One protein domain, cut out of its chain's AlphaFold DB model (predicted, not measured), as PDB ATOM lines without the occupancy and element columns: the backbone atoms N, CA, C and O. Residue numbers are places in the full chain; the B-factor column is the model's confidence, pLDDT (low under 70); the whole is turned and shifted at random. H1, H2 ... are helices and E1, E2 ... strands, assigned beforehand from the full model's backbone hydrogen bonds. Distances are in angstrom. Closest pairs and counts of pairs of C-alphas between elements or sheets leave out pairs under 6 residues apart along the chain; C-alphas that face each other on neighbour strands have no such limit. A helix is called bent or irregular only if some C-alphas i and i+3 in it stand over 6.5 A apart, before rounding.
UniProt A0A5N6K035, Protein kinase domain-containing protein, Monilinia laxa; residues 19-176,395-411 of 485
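This is residues 19 to 176 and 395 to 411 of the 485 residues of the protein "Protein kinase domain-containing protein" of Monilinia laxa (UniProt A0A5N6K035). Look first for a strongly twisted sheet of five strands, with the longest helix, H1, across one face and the short helix H4 over the edge strand E4 on the opposite face. H6 packs on H1 at one end of the longest span, while residues 96 to 115, with no named element, reach out to the other end. The printed part has 175 residues, with six named helices and five named strands in the order H1 E1 E2 E3 H2 H3 H4 H5 E4 E5 H6. The sheet, E1 E2 E3 E5 E4, is antiparallel throughout, and the class is mixed, helices and strands. The whole is compact, with a radius of gyration of the C-alphas of 16.1 A and spans of 52 by 37 by 29 A.

Begin with H1, residues 19 to 32, on the sheet at a height of 7.6 A; its closest C-alphas to E1, residues 53 to 62, are Pro 19 and Phe 58, 6.3 A apart. E1, E2, residues 65 to 72, and E3, residues 77 to 84, form a meander, each strand the antiparallel neighbour of the one before; find N 56 and O 69 at 2.9 A, and N 68 and O 81 at 2.9 A. H1 lies only just over E3, with 3 C-alphas on it, and runs across the strands at 87 degrees on the local plane. H2, residues 92 to 95, is not on the sheet. H3, residues 116 to 121, only grazes it, as does H5, residues 130 to 139. Between them H4, residues 124 to 128, lies over E4, residues 149 to 155; their closest C-alphas, Ala 126 and Gln 154, are 5.2 A apart. E4 and E5, residues 167 to 173, are a hairpin, with N 153 and O 169 at 2.8 A; E5 neighbours E3, with N 82 and O 170 at 2.8 A. H6, residues 401 to 409, touches H1 at Asn 408 and Ala 24, whose C-alphas are 5.5 A apart, at an only just steep tilt of 38 degrees, the same way. Every O i to N i+4 pair is within hydrogen-bond range in H1, H3, H4 and H6, and 5 of 6 in H5; H2 is too short for one.

Find C-alpha 19 at (209.175, 214.321, 360.039); H1 runs 20.0 A from there. E1 spans 22.4 A and bends by 78 degrees at residue 56; E2 spans 21.0 A, E3 21.9 A. H5, 12.4 A, is only just irregular: C-alphas 136 and 139 are 6.7 A apart. E4 spans 17.4 A, E5 20.0 A; H6 ends at C-alpha 409, (219.889, 204.381, 352.475).

The C-alphas farthest apart, Leu 101 and Lys 402, are 52.9 A apart. Residues 177 to 394 are not printed; C-alphas 176 and 395 are 8.3 A apart. The links H1 to E1, H2 to H3 and E4 to E5 are long. Look for pLDDT under 70 at residues 62 to 64, 86 to 120 and 159 to 164.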
ATOM      1  N   PRO A  19     208.852 213.446 361.161       83.94
ATOM      2  CA  PRO A  19     209.175 214.321 360.039       83.94
ATOM      3  C   PRO A  19     210.314 213.823 359.146       83.94
ATOM      4  O   PRO A  19     210.181 213.913 357.924       83.94
ATOM      5  N   GLU A  20     211.391 213.260 359.709       87.44
ATOM      6  CA  GLU A  20     212.460 212.647 358.908       87.44
ATOM      7  C   GLU A  20     211.934 211.470 358.083       87.44
ATOM      8  O   GLU A  20     212.274 211.336 356.907       87.44
ATOM      9  N   THR A  21     211.058 210.651 358.668       86.50
ATOM     10  CA  THR A  21     210.424 209.514 357.992       86.50
ATOM     11  C   THR A  21     209.563 209.984 356.818       86.50
ATOM     12  O   THR A  21     209.658 209.420 355.727       86.50
ATOM     13  N   TYR A  22     208.784 211.060 356.982       86.00
ATOM     14  CA  TYR A  22     208.017 211.657 355.881       86.00
ATOM     15  C   TYR A  22     208.912 212.240 354.787       86.00
ATOM     16  O   TYR A  22     208.630 212.048 353.603       86.00
ATOM     17  N   ALA A  23     209.995 212.919 355.162       90.88
ATOM     18  CA  ALA A  23     210.969 213.454 354.219       90.88
ATOM     19  C   ALA A  23     211.652 212.335 353.410       90.88
ATOM     20  O   ALA A  23     211.753 212.428 352.185       90.88
ATOM     21  N   ALA A  24     212.050 211.247 354.077       90.81
ATOM     22  CA  ALA A  24     212.673 210.080 353.458       90.81
ATOM     23  C   ALA A  24     211.700 209.348 352.518       90.81
ATOM     24  O   ALA A  24     212.045 209.032 351.377       90.81
ATOM     25  N   ALA A  25     210.455 209.138 352.956       88.88
ATOM     26  CA  ALA A  25     209.407 208.542 352.130       88.88
ATOM     27  C   ALA A  25     209.111 209.393 350.885       88.88
ATOM     28  O   ALA A  25     209.003 208.870 349.774       88.88
ATOM     29  N   TYR A  26     209.028 210.714 351.056       91.31
ATOM     30  CA  TYR A  26     208.829 211.658 349.965       91.31
ATOM     31  C   TYR A  26     209.961 211.599 348.932       91.31
ATOM     32  O   TYR A  26     209.695 211.415 347.740       91.31
ATOM     33  N   ILE A  27     211.220 211.735 349.372       92.44
ATOM     34  CA  ILE A  27     212.362 211.812 348.456       92.44
ATOM     35  C   ILE A  27     212.574 210.491 347.706       92.44
ATOM     36  O   ILE A  27     212.849 210.516 346.504       92.44
ATOM     37  N   LYS A  28     212.369 209.339 348.366       90.69
ATOM     38  CA  LYS A  28     212.393 208.019 347.714       90.69
ATOM     39  C   LYS A  28     211.317 207.925 346.629       90.69
ATOM     40  O   LYS A  28     211.646 207.625 345.482       90.69
ATOM     41  N   ALA A  29     210.073 208.299 346.946       89.62
ATOM     42  CA  ALA A  29     208.951 208.220 346.009       89.62
ATOM     43  C   ALA A  29     209.162 209.061 344.736       89.62
ATOM     44  O   ALA A  29     208.860 208.613 343.624       89.62
ATOM     45  N   ILE A  30     209.690 210.285 344.862       91.44
ATOM     46  CA  ILE A  30     209.924 211.132 343.682       91.44
ATOM     47  C   ILE A  30     211.153 210.702 342.872       91.44
ATOM     48  O   ILE A  30     211.148 210.880 341.649       91.44
ATOM     49  N   ARG A  31     212.177 210.113 343.509       91.81
ATOM     50  CA  ARG A  31     213.391 209.607 342.845       91.81
ATOM     51  C   ARG A  31     213.124 208.337 342.053       91.81
ATOM     52  O   ARG A  31     213.489 208.274 340.881       91.81
ATOM     53  N   GLU A  32     212.445 207.369 342.659       88.31
ATOM     54  CA  GLU A  32     212.150 206.074 342.041       88.31
ATOM     55  C   GLU A  32     211.406 206.247 340.708       88.31
ATOM     56  O   GLU A  32     211.813 205.732 339.664       88.31
ATOM     57  N   LYS A  33     210.353 207.073 340.713       85.69
ATOM     58  CA  LYS A  33     209.525 207.338 339.528       85.69
ATOM     59  C   LYS A  33     210.023 208.504 338.674       85.69
ATOM     60  O   LYS A  33     209.386 208.826 337.665       85.69
ATOM     61  N   LYS A  34     211.136 209.146 339.057       89.56
ATOM     62  CA  LYS A  34     211.693 210.351 338.413       89.56
ATOM     63  C   LYS A  34     210.603 211.395 338.148       89.56
ATOM     64  O   LYS A  34     210.399 211.846 337.013       89.56
ATOM     65  N   VAL A  35     209.826 211.692 339.189       88.00
ATOM     66  CA  VAL A  35     208.636 212.545 339.105       88.00
ATOM     67  C   VAL A  35     209.052 213.976 338.787       88.00
ATOM     68  O   VAL A  35     209.994 214.513 339.364       88.00
ATOM     69  N   ILE A  36     208.331 214.616 337.866       90.62
ATOM     70  CA  ILE A  36     208.604 216.003 337.500       90.62
ATOM     71  C   ILE A  36     208.005 216.933 338.556       90.62
ATOM     72  O   ILE A  36     206.779 217.029 338.706       90.62
ATOM     73  N   ILE A  37     208.887 217.674 339.222       95.00
ATOM     74  CA  ILE A  37     208.534 218.838 340.031       95.00
ATOM     75  C   ILE A  37     208.226 219.984 339.069       95.00
ATOM     76  O   ILE A  37     209.036 220.333 338.209       95.00
ATOM     77  N   ARG A  38     207.017 220.537 339.151       94.00
ATOM     78  CA  ARG A  38     206.575 221.605 338.254       94.00
ATOM     79  C   ARG A  38     206.840 222.947 338.898       94.00
ATOM     80  O   ARG A  38     206.359 223.194 339.996       94.00
ATOM     81  N   HIS A  39     207.518 223.831 338.180       94.50
ATOM     82  CA  HIS A  39     207.631 225.220 338.597       94.50
ATOM     83  C   HIS A  39     206.287 225.945 338.434       94.50
ATOM     84  O   HIS A  39     205.501 225.671 337.513       94.50
ATOM     85  N   ASN A  40     206.029 226.906 339.314       94.12
ATOM     86  CA  ASN A  40     204.978 227.884 339.106       94.12
ATOM     87  C   ASN A  40     205.391 228.816 337.958       94.12
ATOM     88  O   ASN A  40     206.353 229.565 338.071       94.12
ATOM     89  N   LYS A  41     204.642 228.797 336.851       91.62
ATOM     90  CA  LYS A  41     204.941 229.578 335.633       91.62
ATOM     91  C   LYS A  41     205.005 231.098 335.842       91.62
ATOM     92  O   LYS A  41     205.456 231.809 334.952       91.62
ATOM     93  N   TRP A  42     204.476 231.595 336.959       91.94
ATOM     94  CA  TRP A  42     204.502 233.012 337.315       91.94
ATOM     95  C   TRP A  42     205.709 233.388 338.183       91.94
ATOM     96  O   TRP A  42     205.804 234.531 338.627       91.94
ATOM     97  N   ARG A  43     206.594 232.435 338.481       93.25
ATOM     98  CA  ARG A  43     207.794 232.623 339.296       93.25
ATOM     99  C   ARG A  43     209.053 232.328 338.480       93.25
ATOM    100  O   ARG A  43     208.974 231.599 337.487       93.25
ATOM    101  N   PRO A  44     210.212 232.887 338.876       93.44
ATOM    102  CA  PRO A  44     211.496 232.423 338.371       93.44
ATOM    103  C   PRO A  44     211.635 230.914 338.585       93.44
ATOM    104  O   PRO A  44     211.233 230.402 339.628       93.44
ATOM    105  N   ASP A  45     212.205 230.206 337.610       95.06
ATOM    106  CA  ASP A  45     212.383 228.757 337.712       95.06
ATOM    107  C   ASP A  45     213.268 228.416 338.931       95.06
ATOM    108  O   ASP A  45     214.439 228.818 338.956       95.06
ATOM    109  N   PRO A  46     212.748 227.684 339.938       94.75
ATOM    110  CA  PRO A  46     213.512 227.314 341.122       94.75
ATOM    111  C   PRO A  46     214.565 226.236 340.835       94.75
ATOM    112  O   PRO A  46     215.347 225.910 341.725       94.75
ATOM    113  N   LYS A  47     214.584 225.658 339.624       96.25
ATOM    114  CA  LYS A  47     215.479 224.569 339.207       96.25
ATOM    115  C   LYS A  47     215.412 223.337 340.117       96.25
ATOM    116  O   LYS A  47     216.371 222.578 340.186       96.25
ATOM    117  N   LEU A  48     214.298 223.135 340.823       96.31
ATOM    118  CA  LEU A  48     214.073 221.967 341.677       96.31
ATOM    119  C   LEU A  48     213.837 220.717 340.823       96.31
ATOM    120  O   LEU A  48     213.039 220.731 339.884       96.31
ATOM    121  N   ASN A  49     214.501 219.619 341.173       95.25
ATOM    122  CA  ASN A  49     214.314 218.300 340.577       95.25
ATOM    123  C   ASN A  49     214.417 217.202 341.657       95.25
ATOM    124  O   ASN A  49     214.581 217.489 342.839       95.25
ATOM    125  N   PHE A  50     214.242 215.934 341.282       93.12
ATOM    126  CA  PHE A  50     214.236 214.815 342.238       93.12
ATOM    127  C   PHE A  50     215.635 214.448 342.784       93.12
ATOM    128  O   PHE A  50     215.738 213.657 343.721       93.12
ATOM    129  N   GLU A  51     216.715 214.999 342.223       94.62
ATOM    130  CA  GLU A  51     218.102 214.718 342.625       94.62
ATOM    131  C   GLU A  51     218.655 215.796 343.565       94.62
ATOM    132  O   GLU A  51     219.313 215.461 344.548       94.62
ATOM    133  N   ASN A  52     218.336 217.069 343.322       95.81
ATOM    134  CA  ASN A  52     219.000 218.216 343.949       95.81
ATOM    135  C   ASN A  52     218.347 218.731 345.243       95.81
ATOM    136  O   ASN A  52     218.255 219.940 345.459       95.81
ATOM    137  N   GLN A  53     217.887 217.823 346.103       95.06
ATOM    138  CA  GLN A  53     217.214 218.168 347.357       95.06
ATOM    139  C   GLN A  53     217.936 217.601 348.574       95.06
ATOM    140  O   GLN A  53     218.226 216.402 348.632       95.06
ATOM    141  N   SER A  54     218.140 218.464 349.567       94.00
ATOM    142  CA  SER A  54     218.572 218.113 350.918       94.00
ATOM    143  C   SER A  54     217.579 218.666 351.938       94.00
ATOM    144  O   SER A  54     217.039 219.750 351.736       94.00
ATOM    145  N   PHE A  55     217.341 217.945 353.029       93.94
ATOM    146  CA  PHE A  55     216.363 218.316 354.052       93.94
ATOM    147  C   PHE A  55     217.096 218.774 355.308       93.94
ATOM    148  O   PHE A  55     217.898 218.020 355.853       93.94
ATOM    149  N   ALA A  56     216.848 220.007 355.743       90.88
ATOM    150  CA  ALA A  56     217.544 220.608 356.881       90.88
ATOM    151  C   ALA A  56     216.783 220.418 358.203       90.88
ATOM    152  O   ALA A  56     217.388 220.297 359.271       90.88
ATOM    153  N   GLY A  57     215.453 220.375 358.147       91.38
ATOM    154  CA  GLY A  57     214.648 220.253 359.351       91.38
ATOM    155  C   GLY A  57     213.150 220.292 359.110       91.38
ATOM    156  O   GLY A  57     212.658 220.403 357.986       91.38
ATOM    157  N   PHE A  58     212.424 220.221 360.214       91.38
ATOM    158  CA  PHE A  58     210.981 220.328 360.297       91.38
ATOM    159  C   PHE A  58     210.589 221.689 360.867       91.38
ATOM    160  O   PHE A  58     211.057 222.098 361.931       91.38
ATOM    161  N   MET A  59     209.699 222.375 360.153       89.06
ATOM    162  CA  MET A  59     209.213 223.708 360.515       89.06
ATOM    163  C   MET A  59     207.879 223.632 361.267       89.06
ATOM    164  O   MET A  59     207.614 224.414 362.177       89.06
ATOM    165  N   GLY A  60     207.019 222.670 360.927       83.31
ATOM    166  CA  GLY A  60     205.725 222.514 361.587       83.31
ATOM    167  C   GLY A  60     204.813 221.508 360.903       83.31
ATOM    168  O   GLY A  60     205.090 221.038 359.807       83.31
ATOM    169  N   SER A  61     203.711 221.173 361.560       73.88
ATOM    170  CA  SER A  61     202.662 220.302 361.030       73.88
ATOM    171  C   SER A  61     201.323 221.020 361.099       73.88
ATOM    172  O   SER A  61     201.078 221.774 362.038       73.88
ATOM    173  N   GLY A  62     200.472 220.770 360.111       64.25
ATOM    174  CA  GLY A  62     199.059 221.132 360.138       64.25
ATOM    175  C   GLY A  62     198.189 219.878 360.117       64.25
ATOM    176  O   GLY A  62     198.704 218.762 360.053       64.25
ATOM    177  N   GLN A  63     196.870 220.071 360.100       58.97
ATOM    178  CA  GLN A  63     195.879 218.987 360.088       58.97
ATOM    179  C   GLN A  63     196.114 217.958 358.965       58.97
ATOM    180  O   GLN A  63     195.908 216.767 359.163       58.97
ATOM    181  N   PHE A  64     196.615 218.405 357.809       59.72
ATOM    182  CA  PHE A  64     196.738 217.581 356.600       59.72
ATOM    183  C   PHE A  64     198.186 217.259 356.200       59.72
ATOM    184  O   PHE A  64     198.421 216.740 355.105       59.72
ATOM    185  N   GLY A  65     199.189 217.619 357.014       73.62
ATOM    186  CA  GLY A  65     200.562 217.549 356.524       73.62
ATOM    187  C   GLY A  65     201.689 218.053 357.414       73.62
ATOM    188  O   GLY A  65     201.485 218.580 358.503       73.62
ATOM    189  N   SER A  66     202.911 217.906 356.898       84.88
ATOM    190  CA  SER A  66     204.157 218.395 357.509       84.88
ATOM    191  C   SER A  66     204.848 219.406 356.598       84.88
ATOM    192  O   SER A  66     204.810 219.265 355.378       84.88
ATOM    193  N   VAL A  67     205.499 220.404 357.184       90.81
ATOM    194  CA  VAL A  67     206.279 221.434 356.498       90.81
ATOM    195  C   VAL A  67     207.753 221.243 356.832       90.81
ATOM    196  O   VAL A  67     208.141 221.219 358.003       90.81
ATOM    197  N   LEU A  68     208.560 221.088 355.790       94.19
ATOM    198  CA  LEU A  68     209.983 220.777 355.861       94.19
ATOM    199  C   LEU A  68     210.808 221.919 355.273       94.19
ATOM    200  O   LEU A  68     210.395 222.524 354.285       94.19
ATOM    201  N   ASP A  69     211.989 222.160 355.828       95.38
ATOM    202  CA  ASP A  69     212.995 223.015 355.201       95.38
ATOM    203  C   ASP A  69     213.821 222.193 354.201       95.38
ATOM    204  O   ASP A  69     214.462 221.199 354.565       95.38
ATOM    205  N   VAL A  70     213.777 222.599 352.931       96.38
ATOM    206  CA  VAL A  70     214.434 221.920 351.812       96.38
ATOM    207  C   VAL A  70     215.412 222.857 351.121       96.38
ATOM    208  O   VAL A  70     215.036 223.891 350.571       96.38
ATOM    209  N   LEU A  71     216.671 222.437 351.068       96.69
ATOM    210  CA  LEU A  71     217.740 223.086 350.327       96.69
ATOM    211  C   LEU A  71     217.822 222.514 348.909       96.69
ATOM    212  O   LEU A  71     218.030 221.311 348.725       96.69
ATOM    213  N   ASN A  72     217.736 223.386 347.905       97.44
ATOM    214  CA  ASN A  72     218.167 223.047 346.555       97.44
ATOM    215  C   ASN A  72     219.701 223.073 346.496       97.44
ATOM    216  O   ASN A  72     220.305 224.144 346.579       97.44
ATOM    217  N   THR A  73     220.326 221.911 346.320       96.94
ATOM    218  CA  THR A  73     221.790 221.761 346.363       96.94
ATOM    219  C   THR A  73     222.514 222.423 345.191       96.94
ATOM    220  O   THR A  73     223.690 222.747 345.312       96.94
ATOM    221  N   ASP A  74     221.826 222.665 344.071       97.12
ATOM    222  CA  ASP A  74     222.425 223.293 342.886       97.12
ATOM    223  C   ASP A  74     222.415 224.822 342.979       97.12
ATOM    224  O   ASP A  74     223.267 225.497 342.400       97.12
ATOM    225  N   THR A  75     221.415 225.386 343.661       96.44
ATOM    226  CA  THR A  75     221.216 226.843 343.758       96.44
ATOM    227  C   THR A  75     221.521 227.410 345.140       96.44
ATOM    228  O   THR A  75     221.572 228.629 345.290       96.44
ATOM    229  N   ASN A  76     221.726 226.543 346.134       95.69
ATOM    230  CA  ASN A  76     221.887 226.891 347.541       95.69
ATOM    231  C   ASN A  76     220.724 227.744 348.095       95.69
ATOM    232  O   ASN A  76     220.921 228.614 348.942       95.69
ATOM    233  N   LYS A  77     219.506 227.534 347.570       95.81
ATOM    234  CA  LYS A  77     218.288 228.241 347.989       95.81
ATOM    235  C   LYS A  77     217.388 227.310 348.801       95.81
ATOM    236  O   LYS A  77     217.118 226.187 348.375       95.81
ATOM    237  N   HIS A  78     216.914 227.810 349.937       96.12
ATOM    238  CA  HIS A  78     215.948 227.132 350.800       96.12
ATOM    239  C   HIS A  78     214.504 227.338 350.325       96.12
ATOM    240  O   HIS A  78     214.152 228.389 349.770       96.12
ATOM    241  N   TYR A  79     213.665 226.341 350.596       97.56
ATOM    242  CA  TYR A  79     212.233 226.308 350.320       97.56
ATOM    243  C   TYR A  79     211.490 225.652 351.482       97.56
ATOM    244  O   TYR A  79     211.973 224.681 352.058       97.56
ATOM    245  N   ALA A  80     210.280 226.130 351.768       96.56
ATOM    246  CA  ALA A  80     209.375 225.450 352.688       96.56
ATOM    247  C   ALA A  80     208.529 224.433 351.905       96.56
ATOM    248  O   ALA A  80     207.691 224.809 351.084       96.56
ATOM    249  N   LEU A  81     208.751 223.138 352.127       96.19
ATOM    250  CA  LEU A  81     208.019 222.052 351.479       96.19
ATOM    251  C   LEU A  81     206.869 221.571 352.366       96.19
ATOM    252  O   LEU A  81     207.093 220.863 353.344       96.19
ATOM    253  N   LYS A  82     205.634 221.893 351.981       92.56
ATOM    254  CA  LYS A  82     204.408 221.356 352.589       92.56
ATOM    255  C   LYS A  82     204.066 220.018 351.932       92.56
ATOM    256  O   LYS A  82     203.740 219.972 350.744       92.56
ATOM    257  N   LEU A  83     204.148 218.934 352.696       89.50
ATOM    258  CA  LEU A  83     203.701 217.598 352.314       89.50
ATOM    259  C   LEU A  83     202.250 217.411 352.757       89.50
ATOM    260  O   LEU A  83     201.991 217.389 353.954       89.50
ATOM    261  N   GLN A  84     201.331 217.273 351.802       84.12
ATOM    262  CA  GLN A  84     199.909 217.013 352.046       84.12
ATOM    263  C   GLN A  84     199.575 215.557 351.722       84.12
ATOM    264  O   GLN A  84     199.828 215.093 350.601       84.12
ATOM    265  N   PHE A  85     199.010 214.859 352.704       75.81
ATOM    266  CA  PHE A  85     198.547 213.474 352.605       75.81
ATOM    267  C   PHE A  85     197.014 213.437 352.574       75.81
ATOM    268  O   PHE A  85     196.383 214.468 352.783       75.81
ATOM    269  N   GLU A  86     196.429 212.267 352.296       62.38
ATOM    270  CA  GLU A  86     194.970 212.056 352.388       62.38
ATOM    271  C   GLU A  86     194.161 213.052 351.548       62.38
ATOM    272  O   GLU A  86     193.136 213.580 351.967       62.38
ATOM    273  N   LEU A  87     194.631 213.320 350.328       62.16
ATOM    274  CA  LEU A  87     193.835 214.089 349.384       62.16
ATOM    275  C   LEU A  87     192.537 213.322 349.162       62.16
ATOM    276  O   LEU A  87     192.584 212.185 348.673       62.16
ATOM    277  N   GLU A  88     191.403 213.944 349.491       52.97
ATOM    278  CA  GLU A  88     190.090 213.456 349.081       52.97
ATOM    279  C   GLU A  88     190.172 212.991 347.625       52.97
ATOM    280  O   GLU A  88     190.900 213.572 346.804       52.97
ATOM    281  N   LYS A  89     189.499 211.877 347.310       47.00
ATOM    282  CA  LYS A  89     189.530 211.289 345.968       47.00
ATOM    283  C   LYS A  89     189.229 212.389 344.956       47.00
ATOM    284  O   LYS A  89     188.085 212.787 344.828       47.00
ATOM    285  N   PHE A  90     190.263 212.834 344.236       44.16
ATOM    286  CA  PHE A  90     190.121 213.801 343.154       44.16
ATOM    287  C   PHE A  90     189.050 213.293 342.187       44.16
ATOM    288  O   PHE A  90     189.306 212.350 341.421       44.16
ATOM    289  N   GLU A  91     187.878 213.910 342.214       44.19
ATOM    290  CA  GLU A  91     186.823 213.653 341.260       44.19
ATOM    291  C   GLU A  91     187.046 214.582 340.058       44.19
ATOM    292  O   GLU A  91     187.334 215.768 340.201       44.19
ATOM    293  N   PRO A  92     186.946 214.099 338.810       39.66
ATOM    294  CA  PRO A  92     187.031 214.966 337.635       39.66
ATOM    295  C   PRO A  92     186.009 216.120 337.627       39.66
ATOM    296  O   PRO A  92     186.237 217.107 336.925       39.66
ATOM    297  N   SER A  93     184.918 216.014 338.393       41.41
ATOM    298  CA  SER A  93     183.973 217.099 338.690       41.41
ATOM    299  C   SER A  93     184.635 218.269 339.441       41.41
ATOM    300  O   SER A  93     184.302 219.408 339.122       41.41
ATOM    301  N   ASP A  94     185.667 218.029 340.265       42.31
ATOM    302  CA  ASP A  94     186.465 219.039 341.000       42.31
ATOM    303  C   ASP A  94     187.304 219.955 340.085       42.31
ATOM    304  O   ASP A  94     187.844 220.992 340.496       42.31
ATOM    305  N   LEU A  95     187.433 219.610 338.793       41.53
ATOM    306  CA  LEU A  95     187.987 220.523 337.779       41.53
ATOM    307  C   LEU A  95     187.177 221.817 337.684       41.53
ATOM    308  O   LEU A  95     187.714 222.864 337.302       41.53
ATOM    309  N   ARG A  96     185.903 221.747 338.057       38.78
ATOM    310  CA  ARG A  96     185.074 222.897 338.365       38.78
ATOM    311  C   ARG A  96     185.079 223.008 339.888       38.78
ATOM    312  O   ARG A  96     184.801 222.015 340.547       38.78
ATOM    313  N   PRO A  97     185.411 224.169 340.474       38.19
ATOM    314  CA  PRO A  97     184.990 224.420 341.846       38.19
ATOM    315  C   PRO A  97     183.518 224.015 341.938       38.19
ATOM    316  O   PRO A  97     182.766 224.345 341.008       38.19
ATOM    317  N   LYS A  98     183.123 223.285 342.989       38.00
ATOM    318  CA  LYS A  98     181.702 223.086 343.290       38.00
ATOM    319  C   LYS A  98     181.016 224.444 343.091       38.00
ATOM    320  O   LYS A  98     181.446 225.444 343.663       38.00
ATOM    321  N   HIS A  99     180.055 224.490 342.169       40.47
ATOM    322  CA  HIS A  99     179.256 225.679 341.849       40.47
ATOM    323  C   HIS A  99     179.933 226.829 341.052       40.47
ATOM    324  O   HIS A  99     179.394 227.928 341.027       40.47
ATOM    325  N   SER A 100     181.061 226.653 340.348       40.00
ATOM    326  CA  SER A 100     181.675 227.745 339.545       40.00
ATOM    327  C   SER A 100     181.322 227.712 338.054       40.00
ATOM    328  O   SER A 100     181.582 226.713 337.389       40.00
ATOM    329  N   LEU A 101     180.829 228.842 337.513       36.06
ATOM    330  CA  LEU A 101     180.470 229.078 336.094       36.06
ATOM    331  C   LEU A 101     181.636 228.996 335.099       36.06
ATOM    332  O   LEU A 101     181.432 229.147 333.891       36.06
ATOM    333  N   GLU A 102     182.863 228.761 335.555       37.94
ATOM    334  CA  GLU A 102     184.003 228.774 334.654       37.94
ATOM    335  C   GLU A 102     184.206 227.419 333.961       37.94
ATOM    336  O   GLU A 102     184.324 226.383 334.628       37.94
ATOM    337  N   PRO A 103     184.344 227.379 332.619       35.38
ATOM    338  CA  PRO A 103     184.903 226.201 331.975       35.38
ATOM    339  C   PRO A 103     186.292 225.931 332.563       35.38
ATOM    340  O   PRO A 103     187.005 226.864 332.937       35.38
ATOM    341  N   ALA A 104     186.701 224.660 332.623       37.84
ATOM    342  CA  ALA A 104     188.037 224.288 333.081       37.84
ATOM    343  C   ALA A 104     189.085 225.141 332.340       37.84
ATOM    344  O   ALA A 104     189.342 224.927 331.155       37.84
ATOM    345  N   ARG A 105     189.698 226.115 333.030       40.78
ATOM    346  CA  ARG A 105     190.649 227.094 332.458       40.78
ATOM    347  C   ARG A 105     191.988 226.473 332.018       40.78
ATOM    348  O   ARG A 105     193.004 227.153 331.902       40.78
ATOM    349  N   THR A 106     192.023 225.171 331.743       39.78
ATOM    350  CA  THR A 106     193.110 224.515 331.016       39.78
ATOM    351  C   THR A 106     192.651 224.159 329.609       39.78
ATOM    352  O   THR A 106     192.298 223.016 329.339       39.78
ATOM    353  N   ALA A 107     192.759 225.110 328.680       35.34
ATOM    354  CA  ALA A 107     192.683 224.859 327.239       35.34
ATOM    355  C   ALA A 107     193.952 224.149 326.709       35.34
ATOM    356  O   ALA A 107     194.545 224.561 325.718       35.34
ATOM    357  N   SER A 108     194.435 223.111 327.396       44.78
ATOM    358  CA  SER A 108     195.641 222.384 326.982       44.78
ATOM    359  C   SER A 108     195.335 220.911 326.766       44.78
ATOM    360  O   SER A 108     194.571 220.323 327.528       44.78
ATOM    361  N   SER A 109     196.025 220.296 325.808       47.62
ATOM    362  CA  SER A 109     196.073 218.846 325.556       47.62
ATOM    363  C   SER A 109     196.455 217.986 326.776       47.62
ATOM    364  O   SER A 109     196.488 216.764 326.684       47.62
ATOM    365  N   GLU A 110     196.779 218.591 327.925       46.50
ATOM    366  CA  GLU A 110     196.978 217.908 329.208       46.50
ATOM    367  C   GLU A 110     195.673 217.682 329.986       46.50
ATOM    368  O   GLU A 110     195.636 216.818 330.859       46.50
ATOM    369  N   ALA A 111     194.596 218.415 329.676       43.34
ATOM    370  CA  ALA A 111     193.272 218.191 330.260       43.34
ATOM    371  C   ALA A 111     192.658 216.861 329.790       43.34
ATOM    372  O   ALA A 111     191.946 216.213 330.547       43.34
ATOM    373  N   THR A 112     193.008 216.421 328.576       44.12
ATOM    374  CA  THR A 112     192.554 215.166 327.957       44.12
ATOM    375  C   THR A 112     193.414 213.950 328.319       44.12
ATOM    376  O   THR A 112     193.102 212.833 327.910       44.12
ATOM    377  N   LYS A 113     194.502 214.125 329.086       51.44
ATOM    378  CA  LYS A 113     195.354 213.007 329.522       51.44
ATOM    379  C   LYS A 113     194.701 212.297 330.701       51.44
ATOM    380  O   LYS A 113     194.679 212.828 331.807       51.44
ATOM    381  N   SER A 114     194.193 211.095 330.445       51.94
ATOM    382  CA  SER A 114     193.478 210.263 331.419       51.94
ATOM    383  C   SER A 114     194.300 209.092 331.967       51.94
ATOM    384  O   SER A 114     193.903 208.499 332.966       51.94
ATOM    385  N   SER A 115     195.449 208.749 331.364       52.41
ATOM    386  CA  SER A 115     196.244 207.615 331.849       52.41
ATOM    387  C   SER A 115     196.934 207.930 333.182       52.41
ATOM    388  O   SER A 115     197.622 208.944 333.330       52.41
ATOM    389  N   SER A 116     196.767 207.033 334.156       58.56
ATOM    390  CA  SER A 116     197.225 207.190 335.545       58.56
ATOM    391  C   SER A 116     198.728 207.474 335.669       58.56
ATOM    392  O   SER A 116     199.119 208.361 336.428       58.56
ATOM    393  N   GLN A 117     199.561 206.793 334.874       59.97
ATOM    394  CA  GLN A 117     201.017 206.991 334.850       59.97
ATOM    395  C   GLN A 117     201.427 208.369 334.299       59.97
ATOM    396  O   GLN A 117     202.349 209.001 334.812       59.97
ATOM    397  N   SER A 118     200.743 208.867 333.262       62.44
ATOM    398  CA  SER A 118     201.030 210.185 332.669       62.44
ATOM    399  C   SER A 118     200.606 211.324 333.596       62.44
ATOM    400  O   SER A 118     201.293 212.341 333.682       62.44
ATOM    401  N   VAL A 119     199.492 211.139 334.312       65.00
ATOM    402  CA  VAL A 119     198.973 212.079 335.316       65.00
ATOM    403  C   VAL A 119     199.943 212.230 336.488       65.00
ATOM    404  O   VAL A 119     200.267 213.363 336.838       65.00
ATOM    405  N   GLU A 120     200.431 211.116 337.044       68.31
ATOM    406  CA  GLU A 120     201.378 211.102 338.170       68.31
ATOM    407  C   GLU A 120     202.735 211.691 337.771       68.31
ATOM    408  O   GLU A 120     203.164 212.683 338.351       68.31
ATOM    409  N   ARG A 121     203.369 211.174 336.707       71.56
ATOM    410  CA  ARG A 121     204.697 211.642 336.271       71.56
ATOM    411  C   ARG A 121     204.732 213.140 335.950       71.56
ATOM    412  O   ARG A 121     205.775 213.775 336.076       71.56
ATOM    413  N   ARG A 122     203.604 213.699 335.495       74.75
ATOM    414  CA  ARG A 122     203.454 215.119 335.137       74.75
ATOM    415  C   ARG A 122     202.790 215.955 336.225       74.75
ATOM    416  O   ARG A 122     202.427 217.091 335.919       74.75
ATOM    417  N   SER A 123     202.573 215.435 337.428       78.06
ATOM    418  CA  SER A 123     201.978 216.173 338.550       78.06
ATOM    419  C   SER A 123     200.656 216.884 338.213       78.06
ATOM    420  O   SER A 123     200.431 218.035 338.599       78.06
ATOM    421  N   LEU A 124     199.780 216.238 337.429       72.00
ATOM    422  CA  LEU A 124     198.557 216.883 336.932       72.00
ATOM    423  C   LEU A 124     197.482 217.051 338.012       72.00
ATOM    424  O   LEU A 124     196.726 218.012 337.906       72.00
ATOM    425  N   ARG A 125     197.408 216.189 339.041       72.19
ATOM    426  CA  ARG A 125     196.471 216.403 340.165       72.19
ATOM    427  C   ARG A 125     196.928 217.549 341.055       72.19
ATOM    428  O   ARG A 125     196.127 218.426 341.342       72.19
ATOM    429  N   ALA A 126     198.226 217.625 341.359       73.12
ATOM    430  CA  ALA A 126     198.783 218.743 342.119       73.12
ATOM    431  C   ALA A 126     198.511 220.098 341.447       73.12
ATOM    432  O   ALA A 126     198.129 221.050 342.115       73.12
ATOM    433  N   LYS A 127     198.581 220.167 340.109       71.62
ATOM    434  CA  LYS A 127     198.189 221.360 339.331       71.62
ATOM    435  C   LYS A 127     196.719 221.770 339.526       71.62
ATOM    436  O   LYS A 127     196.380 222.933 339.323       71.62
ATOM    437  N   ARG A 128     195.844 220.801 339.803       70.75
ATOM    438  CA  ARG A 128     194.384 220.960 339.887       70.75
ATOM    439  C   ARG A 128     193.890 221.146 341.321       70.75
ATOM    440  O   ARG A 128     192.742 221.534 341.484       70.75
ATOM    441  N   HIS A 129     194.736 220.908 342.318       76.12
ATOM    442  CA  HIS A 129     194.412 221.128 343.721       76.12
ATOM    443  C   HIS A 129     194.062 222.593 344.005       76.12
ATOM    444  O   HIS A 129     194.651 223.489 343.396       76.12
ATOM    445  N   GLN A 130     193.120 222.829 344.924       73.44
ATOM    446  CA  GLN A 130     192.592 224.155 345.261       73.44
ATOM    447  C   GLN A 130     193.703 225.155 345.599       73.44
ATOM    448  O   GLN A 130     193.794 226.200 344.953       73.44
ATOM    449  N   GLU A 131     194.609 224.790 346.510       84.44
ATOM    450  CA  GLU A 131     195.715 225.660 346.927       84.44
ATOM    451  C   GLU A 131     196.619 226.026 345.736       84.44
ATOM    452  O   GLU A 131     196.861 227.198 345.453       84.44
ATOM    453  N   THR A 132     197.035 225.038 344.934       86.31
ATOM    454  CA  THR A 132     197.841 225.280 343.726       86.31
ATOM    455  C   THR A 132     197.101 226.159 342.718       86.31
ATOM    456  O   THR A 132     197.698 227.034 342.085       86.31
ATOM    457  N   ARG A 133     195.789 225.955 342.545       81.75
ATOM    458  CA  ARG A 133     194.960 226.749 341.631       81.75
ATOM    459  C   ARG A 133     194.890 228.208 342.055       81.75
ATOM    460  O   ARG A 133     194.968 229.057 341.166       81.75
ATOM    461  N   ALA A 134     194.799 228.501 343.354       84.06
ATOM    462  CA  ALA A 134     194.821 229.873 343.858       84.06
ATOM    463  C   ALA A 134     196.070 230.617 343.359       84.06
ATOM    464  O   ALA A 134     195.963 231.680 342.738       84.06
ATOM    465  N   TYR A 135     197.242 229.988 343.479       90.62
ATOM    466  CA  TYR A 135     198.500 230.547 342.985       90.62
ATOM    467  C   TYR A 135     198.580 230.652 341.460       90.62
ATOM    468  O   TYR A 135     199.030 231.665 340.919       90.62
ATOM    469  N   LEU A 136     198.142 229.618 340.739       87.19
ATOM    470  CA  LEU A 136     198.285 229.565 339.282       87.19
ATOM    471  C   LEU A 136     197.270 230.431 338.526       87.19
ATOM    472  O   LEU A 136     197.568 230.860 337.405       87.19
ATOM    473  N   LEU A 137     196.077 230.646 339.077       81.31
ATOM    474  CA  LEU A 137     194.978 231.331 338.392       81.31
ATOM    475  C   LEU A 137     194.767 232.754 338.893       81.31
ATOM    476  O   LEU A 137     194.550 233.638 338.056       81.31
ATOM    477  N   TRP A 138     194.847 232.958 340.211       84.69
ATOM    478  CA  TRP A 138     194.371 234.176 340.862       84.69
ATOM    479  C   TRP A 138     195.515 235.048 341.384       84.69
ATOM    480  O   TRP A 138     195.598 236.209 341.003       84.69
ATOM    481  N   ILE A 139     196.458 234.493 342.150       89.12
ATOM    482  CA  ILE A 139     197.592 235.261 342.703       89.12
ATOM    483  C   ILE A 139     198.633 235.595 341.614       89.12
ATOM    484  O   ILE A 139     199.329 236.603 341.707       89.12
ATOM    485  N   ARG A 140     198.714 234.792 340.539       87.31
ATOM    486  CA  ARG A 140     199.559 234.995 339.341       87.31
ATOM    487  C   ARG A 140     200.944 235.548 339.670       87.31
ATOM    488  O   ARG A 140     201.701 234.849 340.331       87.31
ATOM    489  N   THR A 141     201.284 236.762 339.224       83.75
ATOM    490  CA  THR A 141     202.596 237.418 339.384       83.75
ATOM    491  C   THR A 141     203.009 237.634 340.841       83.75
ATOM    492  O   THR A 141     204.185 237.860 341.101       83.75
ATOM    493  N   GLY A 142     202.099 237.413 341.792       87.94
ATOM    494  CA  GLY A 142     202.376 237.482 343.217       87.94
ATOM    495  C   GLY A 142     202.293 238.896 343.760       87.94
ATOM    496  O   GLY A 142     201.903 239.833 343.069       87.94
ATOM    497  N   HIS A 143     202.655 239.005 345.029       95.00
ATOM    498  CA  HIS A 143     202.713 240.248 345.774       95.00
ATOM    499  C   HIS A 143     203.788 240.094 346.863       95.00
ATOM    500  O   HIS A 143     203.927 238.986 347.394       95.00
ATOM    501  N   PRO A 144     204.551 241.147 347.214       94.62
ATOM    502  CA  PRO A 144     205.593 241.076 348.236       94.62
ATOM    503  C   PRO A 144     205.106 240.493 349.559       94.62
ATOM    504  O   PRO A 144     205.840 239.717 350.160       94.62
ATOM    505  N   ASN A 145     203.860 240.777 349.947       97.19
ATOM    506  CA  ASN A 145     203.258 240.308 351.199       97.19
ATOM    507  C   ASN A 145     202.412 239.030 351.088       97.19
ATOM    508  O   ASN A 145     201.607 238.743 351.968       97.19
ATOM    509  N   ILE A 146     202.580 238.253 350.015       96.69
ATOM    510  CA  ILE A 146     201.968 236.927 349.852       96.69
ATOM    511  C   ILE A 146     203.090 235.891 349.750       96.69
ATOM    512  O   ILE A 146     204.021 236.065 348.961       96.69
ATOM    513  N   CYS A 147     203.005 234.820 350.539       96.12
ATOM    514  CA  CYS A 147     203.962 233.719 350.516       96.12
ATOM    515  C   CYS A 147     203.881 232.996 349.170       96.12
ATOM    516  O   CYS A 147     202.838 232.484 348.786       96.12
ATOM    517  N   ASN A 148     204.958 232.984 348.399       95.44
ATOM    518  CA  ASN A 148     204.916 232.495 347.028       95.44
ATOM    519  C   ASN A 148     205.006 230.968 346.926       95.44
ATOM    520  O   ASN A 148     205.948 230.376 347.437       95.44
ATOM    521  N   LEU A 149     204.100 230.343 346.164       96.31
ATOM    522  CA  LEU A 149     204.274 228.969 345.678       96.31
ATOM    523  C   LEU A 149     205.272 228.950 344.511       96.31
ATOM    524  O   LEU A 149     204.961 229.437 343.422       96.31
ATOM    525  N   GLU A 150     206.444 228.366 344.721       96.81
ATOM    526  CA  GLU A 150     207.558 228.303 343.767       96.81
ATOM    527  C   GLU A 150     207.458 227.064 342.864       96.81
ATOM    528  O   GLU A 150     207.690 227.133 341.652       96.81
ATOM    529  N   ALA A 151     207.068 225.921 343.433       97.06
ATOM    530  CA  ALA A 151     206.905 224.667 342.706       97.06
ATOM    531  C   ALA A 151     205.903 223.720 343.376       97.06
ATOM    532  O   ALA A 151     205.500 223.912 344.518       97.06
ATOM    533  N   PHE A 152     205.488 222.679 342.660       95.31
ATOM    534  CA  PHE A 152     204.571 221.668 343.172       95.31
ATOM    535  C   PHE A 152     204.785 220.309 342.500       95.31
ATOM    536  O   PHE A 152     205.207 220.213 341.343       95.31
ATOM    537  N   VAL A 153     204.461 219.237 343.217       93.62
ATOM    538  CA  VAL A 153     204.607 217.860 342.744       93.62
ATOM    539  C   VAL A 153     203.484 216.974 343.270       93.62
ATOM    540  O   VAL A 153     202.985 217.174 344.373       93.62
ATOM    541  N   GLN A 154     203.088 215.987 342.473       89.94
ATOM    542  CA  GLN A 154     202.221 214.894 342.898       89.94
ATOM    543  C   GLN A 154     203.069 213.636 343.040       89.94
ATOM    544  O   GLN A 154     203.814 213.311 342.121       89.94
ATOM    545  N   TYR A 155     202.914 212.894 344.127       86.88
ATOM    546  CA  TYR A 155     203.623 211.633 344.321       86.88
ATOM    547  C   TYR A 155     202.713 210.601 344.987       86.88
ATOM    548  O   TYR A 155     201.609 210.920 345.430       86.88
ATOM    549  N   ARG A 156     203.154 209.346 345.005       84.50
ATOM    550  CA  ARG A 156     202.531 208.280 345.788       84.50
ATOM    551  C   ARG A 156     203.580 207.732 346.735       84.50
ATOM    552  O   ARG A 156     204.489 207.056 346.252       84.50
ATOM    553  N   PRO A 157     203.515 208.057 348.029       76.38
ATOM    554  CA  PRO A 157     204.390 207.427 348.994       76.38
ATOM    555  C   PRO A 157     204.019 205.947 349.111       76.38
ATOM    556  O   PRO A 157     202.892 205.603 349.476       76.38
ATOM    557  N   GLU A 158     204.978 205.070 348.819       72.81
ATOM    558  CA  GLU A 158     204.869 203.641 349.149       72.81
ATOM    559  C   GLU A 158     204.779 203.443 350.669       72.81
ATOM    560  O   GLU A 158     204.107 202.540 351.164       72.81
ATOM    561  N   TYR A 159     205.372 204.387 351.401       68.69
ATOM    562  CA  TYR A 159     205.481 204.409 352.846       68.69
ATOM    563  C   TYR A 159     204.732 205.618 353.420       68.69
ATOM    564  O   TYR A 159     205.304 206.691 353.611       68.69
ATOM    565  N   SER A 160     203.423 205.484 353.648       64.62
ATOM    566  CA  SER A 160     202.620 206.510 354.334       64.62
ATOM    567  C   SER A 160     201.397 205.922 355.035       64.62
ATOM    568  O   SER A 160     201.042 204.764 354.807       64.62
ATOM    569  N   ARG A 161     200.738 206.756 355.854       59.12
ATOM    570  CA  ARG A 161     199.511 206.422 356.595       59.12
ATOM    571  C   ARG A 161     198.375 205.920 355.689       59.12
ATOM    572  O   ARG A 161     197.647 205.026 356.095       59.12
ATOM    573  N   GLY A 162     198.281 206.403 354.448       53.88
ATOM    574  CA  GLY A 162     197.338 205.917 353.434       53.88
ATOM    575  C   GLY A 162     198.058 205.171 352.313       53.88
ATOM    576  O   GLY A 162     198.124 205.685 351.203       53.88
ATOM    577  N   LYS A 163     198.694 204.023 352.604       55.34
ATOM    578  CA  LYS A 163     199.531 203.243 351.658       55.34
ATOM    579  C   LYS A 163     199.027 203.326 350.205       55.34
ATOM    580  O   LYS A 163     197.990 202.767 349.863       55.34
ATOM    581  N   GLY A 164     199.801 203.984 349.335       62.25
ATOM    582  CA  GLY A 164     199.515 204.078 347.898       62.25
ATOM    583  C   GLY A 164     198.587 205.221 347.461       62.25
ATOM    584  O   GLY A 164     198.428 205.434 346.248       62.25
ATOM    585  N   ASP A 165     198.031 205.995 348.394       72.44
ATOM    586  CA  ASP A 165     197.243 207.179 348.073       72.44
ATOM    587  C   ASP A 165     198.099 208.287 347.466       72.44
ATOM    588  O   ASP A 165     199.325 208.347 347.570       72.44
ATOM    589  N   THR A 166     197.431 209.167 346.726       77.38
ATOM    590  CA  THR A 166     198.112 210.304 346.113       77.38
ATOM    591  C   THR A 166     198.359 211.380 347.155       77.38
ATOM    592  O   THR A 166     197.419 211.847 347.785       77.38
ATOM    593  N   ALA A 167     199.605 211.830 347.243       83.75
ATOM    594  CA  ALA A 167     200.035 212.953 348.060       83.75
ATOM    595  C   ALA A 167     200.561 214.101 347.180       83.75
ATOM    596  O   ALA A 167     200.821 213.933 345.976       83.75
ATOM    597  N   MET A 168     200.733 215.279 347.778       88.00
ATOM    598  CA  MET A 168     201.348 216.437 347.121       88.00
ATOM    599  C   MET A 168     202.485 217.016 347.939       88.00
ATOM    600  O   MET A 168     202.466 216.990 349.166       88.00
ATOM    601  N   GLY A 169     203.469 217.556 347.227       92.56
ATOM    602  CA  GLY A 169     204.472 218.452 347.783       92.56
ATOM    603  C   GLY A 169     204.288 219.836 347.177       92.56
ATOM    604  O   GLY A 169     204.301 219.968 345.951       92.56
ATOM    605  N   LEU A 170     204.114 220.851 348.016       94.56
ATOM    606  CA  LEU A 170     204.037 222.255 347.622       94.56
ATOM    607  C   LEU A 170     205.277 222.977 348.151       94.56
ATOM    608  O   LEU A 170     205.516 222.990 349.354       94.56
ATOM    609  N   TYR A 171     206.071 223.546 347.250       97.25
ATOM    610  CA  TYR A 171     207.289 224.281 347.577       97.25
ATOM    611  C   TYR A 171     206.975 225.763 347.630       97.25
ATOM    612  O   TYR A 171     206.718 226.380 346.594       97.25
ATOM    613  N   PHE A 172     207.025 226.329 348.822       96.69
ATOM    614  CA  PHE A 172     206.864 227.751 349.055       96.69
ATOM    615  C   PHE A 172     208.218 228.441 349.190       96.69
ATOM    616  O   PHE A 172     209.244 227.809 349.466       96.69
ATOM    617  N   GLU A 173     208.226 229.757 348.998       95.38
ATOM    618  CA  GLU A 173     209.371 230.564 349.392       95.38
ATOM    619  C   GLU A 173     209.678 230.347 350.880       95.38
ATOM    620  O   GLU A 173     208.779 230.301 351.718       95.38
ATOM    621  N   HIS A 174     210.958 230.204 351.211       95.50
ATOM    622  CA  HIS A 174     211.369 230.058 352.600       95.50
ATOM    623  C   HIS A 174     211.230 231.392 353.345       95.50
ATOM    624  O   HIS A 174     211.672 232.430 352.839       95.50
ATOM    625  N   CYS A 175     210.601 231.331 354.520       95.31
ATOM    626  CA  CYS A 175     210.414 232.430 355.464       95.31
ATOM    627  C   CYS A 175     211.135 232.047 356.762       95.31
ATOM    628  O   CYS A 175     210.604 231.294 357.578       95.31
ATOM    629  N   GLU A 176     212.382 232.493 356.902       92.56
ATOM    630  CA  GLU A 176     213.331 231.961 357.886       92.56
ATOM    631  C   GLU A 176     213.029 232.337 359.339       92.56
ATOM    632  O   GLU A 176     213.633 231.774 360.245       92.56
ATOM    633  N   ILE A 395     212.682 226.634 362.859       87.56
ATOM    634  CA  ILE A 395     212.959 225.204 362.705       87.56
ATOM    635  C   ILE A 395     212.725 224.548 364.062       87.56
ATOM    636  O   ILE A 395     213.555 224.645 364.961       87.56
ATOM    637  N   LYS A 396     211.591 223.858 364.198       86.88
ATOM    638  CA  LYS A 396     211.205 223.172 365.440       86.88
ATOM    639  C   LYS A 396     212.075 221.955 365.727       86.88
ATOM    640  O   LYS A 396     212.268 221.598 366.882       86.88
ATOM    641  N   HIS A 397     212.569 221.305 364.676       88.50
ATOM    642  CA  HIS A 397     213.431 220.133 364.792       88.50
ATOM    643  C   HIS A 397     214.437 220.092 363.646       88.50
ATOM    644  O   HIS A 397     214.050 220.122 362.477       88.50
ATOM    645  N   LYS A 398     215.729 220.026 363.970       90.81
ATOM    646  CA  LYS A 398     216.799 219.847 362.982       90.81
ATOM    647  C   LYS A 398     217.011 218.363 362.742       90.81
ATOM    648  O   LYS A 398     217.047 217.583 363.689       90.81
ATOM    649  N   PHE A 399     217.163 217.983 361.482       90.31
ATOM    650  CA  PHE A 399     217.353 216.580 361.142       90.31
ATOM    651  C   PHE A 399     218.742 216.109 361.565       90.31
ATOM    652  O   PHE A 399     219.744 216.773 361.301       90.31
ATOM    653  N   ASP A 400     218.787 214.951 362.220       89.19
ATOM    654  CA  ASP A 400     220.041 214.281 362.544       89.19
ATOM    655  C   ASP A 400     220.605 213.599 361.290       89.19
ATOM    656  O   ASP A 400     219.925 212.801 360.641       89.19
ATOM    657  N   GLU A 401     221.855 213.904 360.936       88.38
ATOM    658  CA  GLU A 401     222.478 213.404 359.703       88.38
ATOM    659  C   GLU A 401     222.599 211.877 359.682       88.38
ATOM    660  O   GLU A 401     222.414 211.247 358.635       88.38
ATOM    661  N   LYS A 402     222.904 211.264 360.833       89.44
ATOM    662  CA  LYS A 402     223.060 209.812 360.938       89.44
ATOM    663  C   LYS A 402     221.714 209.127 360.725       89.44
ATOM    664  O   LYS A 402     221.630 208.198 359.924       89.44
ATOM    665  N   ARG A 403     220.667 209.620 361.388       87.69
ATOM    666  CA  ARG A 403     219.298 209.123 361.242       87.69
ATOM    667  C   ARG A 403     218.756 209.338 359.832       87.69
ATOM    668  O   ARG A 403     218.148 208.437 359.263       87.69
ATOM    669  N   TRP A 404     219.006 210.505 359.240       88.25
ATOM    670  CA  TRP A 404     218.640 210.790 357.854       88.25
ATOM    671  C   TRP A 404     219.266 209.781 356.888       88.25
ATOM    672  O   TRP A 404     218.587 209.252 356.006       88.25
ATOM    673  N   LYS A 405     220.554 209.475 357.081       89.38
ATOM    674  CA  LYS A 405     221.268 208.489 356.272       89.38
ATOM    675  C   LYS A 405     220.674 207.089 356.416       89.38
ATOM    676  O   LYS A 405     220.449 206.435 355.403       89.38
ATOM    677  N   GLU A 406     220.377 206.662 357.642       91.31
ATOM    678  CA  GLU A 406     219.719 205.379 357.921       91.31
ATOM    679  C   GLU A 406     218.377 205.269 357.183       91.31
ATOM    680  O   GLU A 406     218.185 204.374 356.365       91.31
ATOM    681  N   LEU A 407     217.482 206.243 357.370       89.19
ATOM    682  CA  LEU A 407     216.163 206.268 356.728       89.19
ATOM    683  C   LEU A 407     216.231 206.292 355.193       89.19
ATOM    684  O   LEU A 407     215.382 205.703 354.511       89.19
ATOM    685  N   ASN A 408     217.209 207.006 354.634       85.12
ATOM    686  CA  ASN A 408     217.331 207.201 353.196       85.12
ATOM    687  C   ASN A 408     218.043 206.032 352.486       85.12
ATOM    688  O   ASN A 408     217.670 205.709 351.359       85.12
ATOM    689  N   GLU A 409     219.031 205.392 353.116       88.00
ATOM    690  CA  GLU A 409     219.889 204.381 352.475       88.00
ATOM    691  C   GLU A 409     219.589 202.942 352.910       88.00
ATOM    692  O   GLU A 409     219.769 202.027 352.109       88.00
ATOM    693  N   GLU A 410     219.132 202.719 354.144       90.69
ATOM    694  CA  GLU A 410     218.905 201.369 354.654       90.69
ATOM    695  C   GLU A 410     217.536 200.816 354.219       90.69
ATOM    696  O   GLU A 410     216.496 201.483 354.286       90.69
ATOM    697  N   GLU A 411     217.539 199.567 353.752       86.38
ATOM    698  CA  GLU A 411     216.334 198.845 353.351       86.38
ATOM    699  C   GLU A 411     215.498 198.466 354.584       86.38
ATOM    700  O   GLU A 411     216.016 197.995 355.600       86.38
TER     701      GLU A 411